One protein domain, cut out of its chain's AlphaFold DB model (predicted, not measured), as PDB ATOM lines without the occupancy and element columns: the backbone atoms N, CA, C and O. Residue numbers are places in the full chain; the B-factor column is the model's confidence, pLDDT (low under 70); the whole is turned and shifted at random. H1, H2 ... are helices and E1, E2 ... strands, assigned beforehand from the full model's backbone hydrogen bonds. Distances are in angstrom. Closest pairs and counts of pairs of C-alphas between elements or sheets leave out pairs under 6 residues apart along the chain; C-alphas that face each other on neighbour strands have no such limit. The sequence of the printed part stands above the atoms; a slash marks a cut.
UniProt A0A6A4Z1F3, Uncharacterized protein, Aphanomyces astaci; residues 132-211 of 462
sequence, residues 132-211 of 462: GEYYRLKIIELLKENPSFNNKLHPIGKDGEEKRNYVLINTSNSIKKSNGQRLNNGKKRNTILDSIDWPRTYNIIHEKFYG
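Overview. This is residues 132 to 211 of the 462 residues of an uncharacterized protein of Aphanomyces astaci (UniProt A0A6A4Z1F3). A small hairpin of two short strands, E1 and E2, sits near the middle, with helices H1 and H3 side by side toward one end of the long axis and H2 toward the other end. A long loop, residues 146 to 165, leads from H1 back to the hairpin. The printed part has 80 residues, with three named helices and two named strands in the order H1, E1, E2, H2, H3; the sheet, in the order E1 - E2, is antiparallel, and the class is mostly helix. The whole is compact, with a radius of gyration of the C-alphas of 11.6 A and spans of 35 by 24 by 21 A.

Along the chain. E1 is residues 166 to 168 and E2 residues 175 to 177; C-alpha 166 is at (28.925, -33.885, 34.418). H1, residues 132 to 145, is 20.5 A long and begins with C-alpha 132 at (26.447, -18.792, 26.604). H2, residues 186 to 194, is 12.1 A long. H3, residues 198 to 210, is 18.1 A long and ends with C-alpha 210 at (40.849, -30.435, 15.048).

Arrangement. E1 and E2 form a hairpin, antiparallel at 144 degrees, with N 167 and O 176 at 2.8 A and N 176 and O 167 at 3.0 A, within hydrogen-bond range. H1 and H3 touch, their closest C-alphas being those of Gly 132 and Trp 198, 5.4 A apart. They run the same way at a shallow tilt of 24 degrees. H1 and H2 are near each other, with 5 pairs of C-alphas within 10 A. H2 and H3 are apart, as are E1 and H3. In H1, H2 and H3 every O i to N i+4 pair is within hydrogen-bond range.

Size, cuts and confidence. The two C-alphas farthest apart, those of Asn 185 and Gly 211, are 36.2 A apart. The printed part has no cut. The link from H1 to E1 is long, with 20 residues; that from H2 to H3 is tight. The mean pLDDT of the printed part is 75.0, and 16 residues are under 70, among them residues 170 to 175 and 182 to 184.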
ATOM      1  N   GLY A 132      26.383 -17.413  26.114       62.19
ATOM      2  CA  GLY A 132      26.447 -18.792  26.604       62.19
ATOM      3  C   GLY A 132      25.717 -19.790  25.697       62.19
ATOM      4  O   GLY A 132      26.280 -20.833  25.354       62.19
ATOM      5  N   GLU A 133      24.496 -19.459  25.266       69.62
ATOM      6  CA  GLU A 133      23.661 -20.351  24.457       69.62
ATOM      7  C   GLU A 133      24.223 -20.529  23.036       69.62
ATOM      8  O   GLU A 133      24.199 -21.641  22.508       69.62
ATOM      9  N   TYR A 134      24.851 -19.497  22.455       72.44
ATOM     10  CA  TYR A 134      25.560 -19.611  21.172       72.44
ATOM     11  C   TYR A 134      26.652 -20.697  21.194       72.44
ATOM     12  O   TYR A 134      26.627 -21.634  20.389       72.44
ATOM     13  N   TYR A 135      27.598 -20.623  22.140       71.00
ATOM     14  CA  TYR A 135      28.675 -21.619  22.227       71.00
ATOM     15  C   TYR A 135      28.149 -23.004  22.616       71.00
ATOM     16  O   TYR A 135      28.655 -24.015  22.131       71.00
ATOM     17  N   ARG A 136      27.094 -23.070  23.435       77.00
ATOM     18  CA  ARG A 136      26.394 -24.319  23.764       77.00
ATOM     19  C   ARG A 136      25.793 -24.990  22.524       77.00
ATOM     20  O   ARG A 136      25.953 -26.200  22.366       77.00
ATOM     21  N   LEU A 137      25.141 -24.232  21.640       78.88
ATOM     22  CA  LEU A 137      24.606 -24.747  20.374       78.88
ATOM     23  C   LEU A 137      25.732 -25.240  19.452       78.88
ATOM     24  O   LEU A 137      25.635 -26.347  18.925       78.88
ATOM     25  N   LYS A 138      26.846 -24.502  19.354       78.00
ATOM     26  CA  LYS A 138      28.028 -24.936  18.587       78.00
ATOM     27  C   LYS A 138      28.681 -26.209  19.147       78.00
ATOM     28  O   LYS A 138      29.078 -27.080  18.379       78.00
ATOM     29  N   ILE A 139      28.723 -26.393  20.471       79.69
ATOM     30  CA  ILE A 139      29.149 -27.664  21.095       79.69
ATOM     31  C   ILE A 139      28.198 -28.816  20.721       79.69
ATOM     32  O   ILE A 139      28.652 -29.932  20.471       79.69
ATOM     33  N   ILE A 140      26.885 -28.565  20.671       80.81
ATOM     34  CA  ILE A 140      25.890 -29.567  20.258       80.81
ATOM     35  C   ILE A 140      26.082 -29.968  18.785       80.81
ATOM     36  O   ILE A 140      25.959 -31.151  18.472       80.81
ATOM     37  N   GLU A 141      26.411 -29.028  17.897       79.50
ATOM     38  CA  GLU A 141      26.752 -29.306  16.491       79.50
ATOM     39  C   GLU A 141      28.016 -30.172  16.372       79.50
ATOM     40  O   GLU A 141      27.950 -31.256  15.790       79.50
ATOM     41  N   LEU A 142      29.114 -29.808  17.045       76.69
ATOM     42  CA  LEU A 142      30.344 -30.617  17.063       76.69
ATOM     43  C   LEU A 142      30.110 -32.055  17.572       76.69
ATOM     44  O   LEU A 142      30.682 -33.010  17.044       76.69
ATOM     45  N   LEU A 143      29.236 -32.236  18.571       79.31
ATOM     46  CA  LEU A 143      28.844 -33.550  19.107       79.31
ATOM     47  C   LEU A 143      27.862 -34.331  18.209       79.31
ATOM     48  O   LEU A 143      27.660 -35.532  18.435       79.31
ATOM     49  N   LYS A 144      27.236 -33.681  17.220       79.62
ATOM     50  CA  LYS A 144      26.462 -34.333  16.148       79.62
ATOM     51  C   LYS A 144      27.362 -34.830  15.036       79.62
ATOM     52  O   LYS A 144      27.218 -35.977  14.629       79.62
ATOM     53  N   GLU A 145      28.305 -33.999  14.614       77.00
ATOM     54  CA  GLU A 145      29.315 -34.352  13.616       77.00
ATOM     55  C   GLU A 145      30.250 -35.459  14.121       77.00
ATOM     56  O   GLU A 145      30.675 -36.310  13.344       77.00
ATOM     57  N   ASN A 146      30.503 -35.515  15.436       76.00
ATOM     58  CA  ASN A 146      31.429 -36.471  16.040       76.00
ATOM     59  C   ASN A 146      30.800 -37.298  17.187       76.00
ATOM     60  O   ASN A 146      31.135 -37.104  18.366       76.00
ATOM     61  N   PRO A 147      29.924 -38.281  16.888       79.25
ATOM     62  CA  PRO A 147      29.226 -39.075  17.906       79.25
ATOM     63  C   PRO A 147      30.142 -39.858  18.860       79.25
ATOM     64  O   PRO A 147      29.735 -40.183  19.976       79.25
ATOM     65  N   SER A 148      31.383 -40.145  18.458       77.50
ATOM     66  CA  SER A 148      32.374 -40.907  19.233       77.50
ATOM     67  C   SER A 148      32.829 -40.227  20.535       77.50
ATOM     68  O   SER A 148      33.380 -40.910  21.407       77.50
ATOM     69  N   PHE A 149      32.572 -38.924  20.695       71.94
ATOM     70  CA  PHE A 149      32.888 -38.120  21.887       71.94
ATOM     71  C   PHE A 149      31.664 -37.828  22.777       71.94
ATOM     72  O   PHE A 149      31.794 -37.267  23.868       71.94
ATOM     73  N   ASN A 150      30.471 -38.242  22.347       74.00
ATOM     74  CA  ASN A 150      29.235 -38.131  23.115       74.00
ATOM     75  C   ASN A 150      29.363 -38.917  24.438       74.00
ATOM     76  O   ASN A 150      29.716 -40.097  24.428       74.00
ATOM     77  N   ASN A 151      29.061 -38.290  25.579       77.31
ATOM     78  CA  ASN A 151      29.341 -38.822  26.926       77.31
ATOM     79  C   ASN A 151      30.842 -39.013  27.275       77.31
ATOM     80  O   ASN A 151      31.139 -39.772  28.196       77.31
ATOM     81  N   LYS A 152      31.788 -38.320  26.617       79.25
ATOM     82  CA  LYS A 152      33.225 -38.329  26.999       79.25
ATOM     83  C   LYS A 152      33.821 -36.962  27.353       79.25
ATOM     84  O   LYS A 152      34.956 -36.902  27.813       79.25
ATOM     85  N   LEU A 153      33.096 -35.869  27.115       81.25
ATOM     86  CA  LEU A 153      33.599 -34.504  27.298       81.25
ATOM     87  C   LEU A 153      32.908 -33.811  28.476       81.25
ATOM     88  O   LEU A 153      31.686 -33.645  28.489       81.25
ATOM     89  N   HIS A 154      33.705 -33.403  29.459       83.69
ATOM     90  CA  HIS A 154      33.263 -32.638  30.619       83.69
ATOM     91  C   HIS A 154      33.261 -31.130  30.300       83.69
ATOM     92  O   HIS A 154      34.190 -30.655  29.641       83.69
ATOM     93  N   PRO A 155      32.254 -30.359  30.746       85.75
ATOM     94  CA  PRO A 155      32.261 -28.909  30.592       85.75
ATOM     95  C   PRO A 155      33.197 -28.238  31.606       85.75
ATOM     96  O   PRO A 155      33.446 -28.778  32.685       85.75
ATOM     97  N   ILE A 156      33.680 -27.041  31.281       84.38
ATOM     98  CA  ILE A 156      34.492 -26.205  32.173       84.38
ATOM     99  C   ILE A 156      33.583 -25.213  32.905       84.38
ATOM    100  O   ILE A 156      32.703 -24.602  32.300       84.38
ATOM    101  N   GLY A 157      33.769 -25.054  34.213       85.44
ATOM    102  CA  GLY A 157      33.070 -24.036  34.994       85.44
ATOM    103  C   GLY A 157      33.608 -22.627  34.769       85.44
ATOM    104  O   GLY A 157      34.718 -22.439  34.278       85.44
ATOM    105  N   LYS A 158      32.852 -21.623  35.216       81.06
ATOM    106  CA  LYS A 158      33.315 -20.225  35.307       81.06
ATOM    107  C   LYS A 158      34.473 -20.031  36.300       81.06
ATOM    108  O   LYS A 158      35.209 -19.059  36.195       81.06
ATOM    109  N   ASP A 159      34.668 -20.981  37.212       79.25
ATOM    110  CA  ASP A 159      35.859 -21.120  38.063       79.25
ATOM    111  C   ASP A 159      37.085 -21.693  37.320       79.25
ATOM    112  O   ASP A 159      38.181 -21.742  37.868       79.25
ATOM    113  N   GLY A 160      36.929 -22.104  36.059       74.88
ATOM    114  CA  GLY A 160      37.988 -22.683  35.237       74.88
ATOM    115  C   GLY A 160      38.244 -24.170  35.479       74.88
ATOM    116  O   GLY A 160      39.081 -24.745  34.782       74.88
ATOM    117  N   GLU A 161      37.523 -24.805  36.407       82.06
ATOM    118  CA  GLU A 161      37.667 -26.231  36.698       82.06
ATOM    119  C   GLU A 161      36.791 -27.110  35.799       82.06
ATOM    120  O   GLU A 161      35.646 -26.789  35.472       82.06
ATOM    121  N   GLU A 162      37.311 -28.284  35.450       82.62
ATOM    122  CA  GLU A 162      36.570 -29.307  34.720       82.62
ATOM    123  C   GLU A 162      35.479 -29.926  35.608       82.62
ATOM    124  O   GLU A 162      35.747 -30.548  36.639       82.62
ATOM    125  N   LYS A 163      34.216 -29.812  35.192       82.56
ATOM    126  CA  LYS A 163      33.057 -30.332  35.923       82.56
ATOM    127  C   LYS A 163      32.889 -31.838  35.703       82.56
ATOM    128  O   LYS A 163      31.870 -32.288  35.193       82.56
ATOM    129  N   ARG A 164      33.869 -32.629  36.158       80.69
ATOM    130  CA  ARG A 164      33.988 -34.101  36.000       80.69
ATOM    131  C   ARG A 164      32.755 -34.919  36.402       80.69
ATOM    132  O   ARG A 164      32.513 -35.998  35.866       80.69
ATOM    133  N   ASN A 165      31.931 -34.392  37.306       82.19
ATOM    134  CA  ASN A 165      30.646 -34.988  37.694       82.19
ATOM    135  C   ASN A 165      29.571 -34.913  36.591       82.19
ATOM    136  O   ASN A 165      28.486 -35.474  36.753       82.19
ATOM    137  N   TYR A 166      29.853 -34.222  35.486       82.12
ATOM    138  CA  TYR A 166      28.925 -33.885  34.418       82.12
ATOM    139  C   TYR A 166      29.549 -34.100  33.043       82.12
ATOM    140  O   TYR A 166      30.749 -33.922  32.864       82.12
ATOM    141  N   VAL A 167      28.736 -34.479  32.061       82.50
ATOM    142  CA  VAL A 167      29.203 -34.792  30.707       82.50
ATOM    143  C   VAL A 167      28.230 -34.250  29.669       82.50
ATOM    144  O   VAL A 167      27.006 -34.296  29.846       82.50
ATOM    145  N   LEU A 168      28.795 -33.720  28.591       80.69
ATOM    146  CA  LEU A 168      28.078 -33.143  27.464       80.69
ATOM    147  C   LEU A 168      27.480 -34.243  26.583       80.69
ATOM    148  O   LEU A 168      28.130 -35.261  26.320       80.69
ATOM    149  N   ILE A 169      26.247 -34.021  26.118       76.19
ATOM    150  CA  ILE A 169      25.579 -34.924  25.182       76.19
ATOM    151  C   ILE A 169      24.908 -34.191  24.020       76.19
ATOM    152  O   ILE A 169      24.415 -33.077  24.155       76.19
ATOM    153  N   ASN A 170      24.872 -34.880  22.882       65.62
ATOM    154  CA  ASN A 170      24.372 -34.419  21.583       65.62
ATOM    155  C   ASN A 170      22.885 -33.975  21.591       65.62
ATOM    156  O   ASN A 170      22.499 -33.079  20.841       65.62
ATOM    157  N   THR A 171      22.029 -34.547  22.451       60.41
ATOM    158  CA  THR A 171      20.594 -34.208  22.446       60.41
ATOM    159  C   THR A 171      20.314 -32.799  22.969       60.41
ATOM    160  O   THR A 171      20.814 -32.403  24.026       60.41
ATOM    161  N   SER A 172      19.433 -32.098  22.248       53.81
ATOM    162  CA  SER A 172      18.995 -30.713  22.453       53.81
ATOM    163  C   SER A 172      18.910 -30.297  23.931       53.81
ATOM    164  O   SER A 172      17.974 -30.625  24.662       53.81
ATOM    165  N   ASN A 173      19.913 -29.518  24.347       53.91
ATOM    166  CA  ASN A 173      20.029 -28.825  25.632       53.91
ATOM    167  C   ASN A 173      20.330 -29.649  26.901       53.91
ATOM    168  O   ASN A 173      20.151 -29.132  28.011       53.91
ATOM    169  N   SER A 174      20.850 -30.877  26.809       63.75
ATOM    170  CA  SER A 174      21.150 -31.696  28.006       63.75
ATOM    171  C   SER A 174      22.637 -31.875  28.348       63.75
ATOM    172  O   SER A 174      23.446 -32.280  27.525       63.75
ATOM    173  N   ILE A 175      22.949 -31.665  29.629       65.44
ATOM    174  CA  ILE A 175      24.106 -32.233  30.331       65.44
ATOM    175  C   ILE A 175      23.586 -33.427  31.143       65.44
ATOM    176  O   ILE A 175      22.489 -33.356  31.709       65.44
ATOM    177  N   LYS A 176      24.351 -34.518  31.227       78.00
ATOM    178  CA  LYS A 176      24.085 -35.627  32.162       78.00
ATOM    179  C   LYS A 176      25.107 -35.637  33.288       78.00
ATOM    180  O   LYS A 176      26.186 -35.070  33.149       78.00
ATOM    181  N   LYS A 177      24.792 -36.318  34.391       73.69
ATOM    182  CA  LYS A 177      25.830 -36.723  35.344       73.69
ATOM    183  C   LYS A 177      26.742 -37.777  34.703       73.69
ATOM    184  O   LYS A 177      26.277 -38.559  33.874       73.69
ATOM    185  N   SER A 178      28.001 -37.847  35.125       73.94
ATOM    186  CA  SER A 178      28.962 -38.866  34.663       73.94
ATOM    187  C   SER A 178      28.539 -40.303  34.988       73.94
ATOM    188  O   SER A 178      28.858 -41.216  34.236       73.94
ATOM    189  N   ASN A 179      27.707 -40.504  36.017       72.06
ATOM    190  CA  ASN A 179      27.060 -41.788  36.321       72.06
ATOM    191  C   ASN A 179      25.837 -42.122  35.428       72.06
ATOM    192  O   ASN A 179      25.016 -42.963  35.789       72.06
ATOM    193  N   GLY A 180      25.647 -41.421  34.303       64.44
ATOM    194  CA  GLY A 180      24.570 -41.654  33.333       64.44
ATOM    195  C   GLY A 180      23.185 -41.115  33.722       64.44
ATOM    196  O   GLY A 180      22.307 -41.016  32.858       64.44
ATOM    197  N   GLN A 181      22.971 -40.716  34.981       70.56
ATOM    198  CA  GLN A 181      21.677 -40.214  35.452       70.56
ATOM    199  C   GLN A 181      21.308 -38.865  34.809       70.56
ATOM    200  O   GLN A 181      22.130 -37.949  34.679       70.56
ATOM    201  N   ARG A 182      20.026 -38.715  34.449       64.12
ATOM    202  CA  ARG A 182      19.458 -37.450  33.957       64.12
ATOM    203  C   ARG A 182      19.283 -36.433  35.092       64.12
ATOM    204  O   ARG A 182      18.886 -36.770  36.207       64.12
ATOM    205  N   LEU A 183      19.534 -35.160  34.783       66.25
ATOM    206  CA  LEU A 183      19.223 -34.026  35.657       66.25
ATOM    207  C   LEU A 183      17.721 -33.698  35.583       66.25
ATOM    208  O   LEU A 183      17.303 -32.818  34.836       66.25
ATOM    209  N   ASN A 184      16.914 -34.422  36.363       60.38
ATOM    210  CA  ASN A 184      15.447 -34.313  36.338       60.38
ATOM    211  C   ASN A 184      14.883 -33.057  37.042       60.38
ATOM    212  O   ASN A 184      13.708 -32.748  36.880       60.38
ATOM    213  N   ASN A 185      15.684 -32.326  37.826       70.44
ATOM    214  CA  ASN A 185      15.240 -31.110  38.516       70.44
ATOM    215  C   ASN A 185      15.643 -29.863  37.710       70.44
ATOM    216  O   ASN A 185      16.829 -29.538  37.636       70.44
ATOM    217  N   GLY A 186      14.655 -29.162  37.142       63.72
ATOM    218  CA  GLY A 186      14.865 -27.993  36.279       63.72
ATOM    219  C   GLY A 186      15.654 -26.857  36.935       63.72
ATOM    220  O   GLY A 186      16.564 -26.325  36.308       63.72
ATOM    221  N   LYS A 187      15.401 -26.543  38.215       69.81
ATOM    222  CA  LYS A 187      16.157 -25.495  38.928       69.81
ATOM    223  C   LYS A 187      17.632 -25.876  39.063       69.81
ATOM    224  O   LYS A 187      18.493 -25.109  38.656       69.81
ATOM    225  N   LYS A 188      17.923 -27.093  39.546       70.62
ATOM    226  CA  LYS A 188      19.311 -27.583  39.670       70.62
ATOM    227  C   LYS A 188      20.013 -27.674  38.311       70.62
ATOM    228  O   LYS A 188      21.199 -27.382  38.231       70.62
ATOM    229  N   ARG A 189      19.293 -28.065  37.252       71.62
ATOM    230  CA  ARG A 189      19.810 -28.105  35.875       71.62
ATOM    231  C   ARG A 189      20.238 -26.717  35.403       71.62
ATOM    232  O   ARG A 189      21.361 -26.604  34.928       71.62
ATOM    233  N   ASN A 190      19.395 -25.698  35.563       74.62
ATOM    234  CA  ASN A 190      19.722 -24.338  35.134       74.62
ATOM    235  C   ASN A 190      20.937 -23.805  35.901       74.62
ATOM    236  O   ASN A 190      21.932 -23.502  35.264       74.62
ATOM    237  N   THR A 191      20.967 -23.897  37.237       80.56
ATOM    238  CA  THR A 191      22.141 -23.477  38.033       80.56
ATOM    239  C   THR A 191      23.456 -24.128  37.572       80.56
ATOM    240  O   THR A 191      24.502 -23.485  37.589       80.56
ATOM    241  N   ILE A 192      23.425 -25.393  37.130       76.62
ATOM    242  CA  ILE A 192      24.602 -26.063  36.555       76.62
ATOM    243  C   ILE A 192      24.960 -25.474  35.180       76.62
ATOM    244  O   ILE A 192      26.127 -25.161  34.960       76.62
ATOM    245  N   LEU A 193      23.986 -25.294  34.278       79.06
ATOM    246  CA  LEU A 193      24.186 -24.666  32.960       79.06
ATOM    247  C   LEU A 193      24.733 -23.230  33.083       79.06
ATOM    248  O   LEU A 193      25.625 -22.854  32.325       79.06
ATOM    249  N   ASP A 194      24.252 -22.472  34.068       80.62
ATOM    250  CA  ASP A 194      24.630 -21.081  34.339       80.62
ATOM    251  C   ASP A 194      26.036 -20.977  34.961       80.62
ATOM    252  O   ASP A 194      26.709 -19.952  34.822       80.62
ATOM    253  N   SER A 195      26.505 -22.038  35.630       82.31
ATOM    254  CA  SER A 195      27.856 -22.123  36.211       82.31
ATOM    255  C   SER A 195      28.957 -22.490  35.208       82.31
ATOM    256  O   SER A 195      30.136 -22.479  35.568       82.31
ATOM    257  N   ILE A 196      28.598 -22.821  33.965       82.19
ATOM    258  CA  ILE A 196      29.528 -23.279  32.925       82.19
ATOM    259  C   ILE A 196      30.037 -22.103  32.086       82.19
ATOM    260  O   ILE A 196      29.290 -21.200  31.705       82.19
ATOM    261  N   ASP A 197      31.332 -22.138  31.785       82.38
ATOM    262  CA  ASP A 197      31.979 -21.271  30.807       82.38
ATOM    263  C   ASP A 197      31.877 -21.944  29.432       82.38
ATOM    264  O   ASP A 197      32.726 -22.742  29.018       82.38
ATOM    265  N   TRP A 198      30.763 -21.682  28.747       82.94
ATOM    266  CA  TRP A 198      30.480 -22.221  27.418       82.94
ATOM    267  C   TRP A 198      31.522 -21.817  26.354       82.94
ATOM    268  O   TRP A 198      31.964 -22.722  25.640       82.94
ATOM    269  N   PRO A 199      31.993 -20.551  26.267       76.94
ATOM    270  CA  PRO A 199      33.108 -20.174  25.392       76.94
ATOM    271  C   PRO A 199      34.381 -21.003  25.623       76.94
ATOM    272  O   PRO A 199      34.938 -21.571  24.681       76.94
ATOM    273  N   ARG A 200      34.842 -21.122  26.875       76.00
ATOM    274  CA  ARG A 200      36.074 -21.861  27.204       76.00
ATOM    275  C   ARG A 200      35.921 -23.361  26.981       76.00
ATOM    276  O   ARG A 200      36.845 -24.005  26.484       76.00
ATOM    277  N   THR A 201      34.742 -23.898  27.289       77.25
ATOM    278  CA  THR A 201      34.377 -25.290  27.000       77.25
ATOM    279  C   THR A 201      34.431 -25.571  25.496       77.25
ATOM    280  O   THR A 201      35.040 -26.559  25.094       77.25
ATOM    281  N   TYR A 202      33.863 -24.694  24.659       79.00
ATOM    282  CA  TYR A 202      33.895 -24.841  23.200       79.00
ATOM    283  C   TYR A 202      35.329 -24.872  22.665       79.00
ATOM    284  O   TYR A 202      35.672 -25.784  21.918       79.00
ATOM    285  N   ASN A 203      36.186 -23.941  23.096       72.88
ATOM    286  CA  ASN A 203      37.564 -23.844  22.605       72.88
ATOM    287  C   ASN A 203      38.387 -25.117  22.880       72.88
ATOM    288  O   ASN A 203      39.026 -25.634  21.968       72.88
ATOM    289  N   ILE A 204      38.320 -25.666  24.100       76.00
ATOM    290  CA  ILE A 204      39.041 -26.902  24.468       76.00
ATOM    291  C   ILE A 204      38.500 -28.116  23.699       76.00
ATOM    292  O   ILE A 204      39.250 -29.023  23.339       76.00
ATOM    293  N   ILE A 205      37.192 -28.155  23.443       74.31
ATOM    294  CA  ILE A 205      36.564 -29.226  22.665       74.31
ATOM    295  C   ILE A 205      36.984 -29.137  21.193       74.31
ATOM    296  O   ILE A 205      37.383 -30.143  20.613       74.31
ATOM    297  N   HIS A 206      36.969 -27.938  20.614       73.00
ATOM    298  CA  HIS A 206      37.412 -27.676  19.248       73.00
ATOM    299  C   HIS A 206      38.899 -28.025  19.051       73.00
ATOM    300  O   HIS A 206      39.260 -28.654  18.059       73.00
ATOM    301  N   GLU A 207      39.766 -27.695  20.012       74.81
ATOM    302  CA  GLU A 207      41.182 -28.091  20.003       74.81
ATOM    303  C   GLU A 207      41.355 -29.621  20.042       74.81
ATOM    304  O   GLU A 207      42.131 -30.174  19.264       74.81
ATOM    305  N   LYS A 208      40.574 -30.330  20.870       74.81
ATOM    306  CA  LYS A 208      40.563 -31.806  20.906       74.81
ATOM    307  C   LYS A 208      40.039 -32.449  19.614       74.81
ATOM    308  O   LYS A 208      40.419 -33.581  19.332       74.81
ATOM    309  N   PHE A 209      39.180 -31.763  18.857       69.94
ATOM    310  CA  PHE A 209      38.635 -32.261  17.590       69.94
ATOM    311  C   PHE A 209      39.561 -32.046  16.395       69.94
ATOM    312  O   PHE A 209      39.757 -32.969  15.609       69.94
ATOM    313  N   TYR A 210      40.120 -30.844  16.255       73.12
ATOM    314  CA  TYR A 210      40.849 -30.435  15.048       73.12
ATOM    315  C   TYR A 210      42.370 -30.329  15.245       73.12
ATOM    316  O   TYR A 210      43.098 -30.086  14.282       73.12
ATOM    317  N   GLY A 211      42.858 -30.553  16.468       61.00
ATOM    318  CA  GLY A 211      44.273 -30.523  16.826       61.00
ATOM    319  C   GLY A 211      44.846 -29.114  17.014       61.00
ATOM    320  O   GLY A 211      44.290 -28.106  16.570       61.00
TER     321      GLY A 211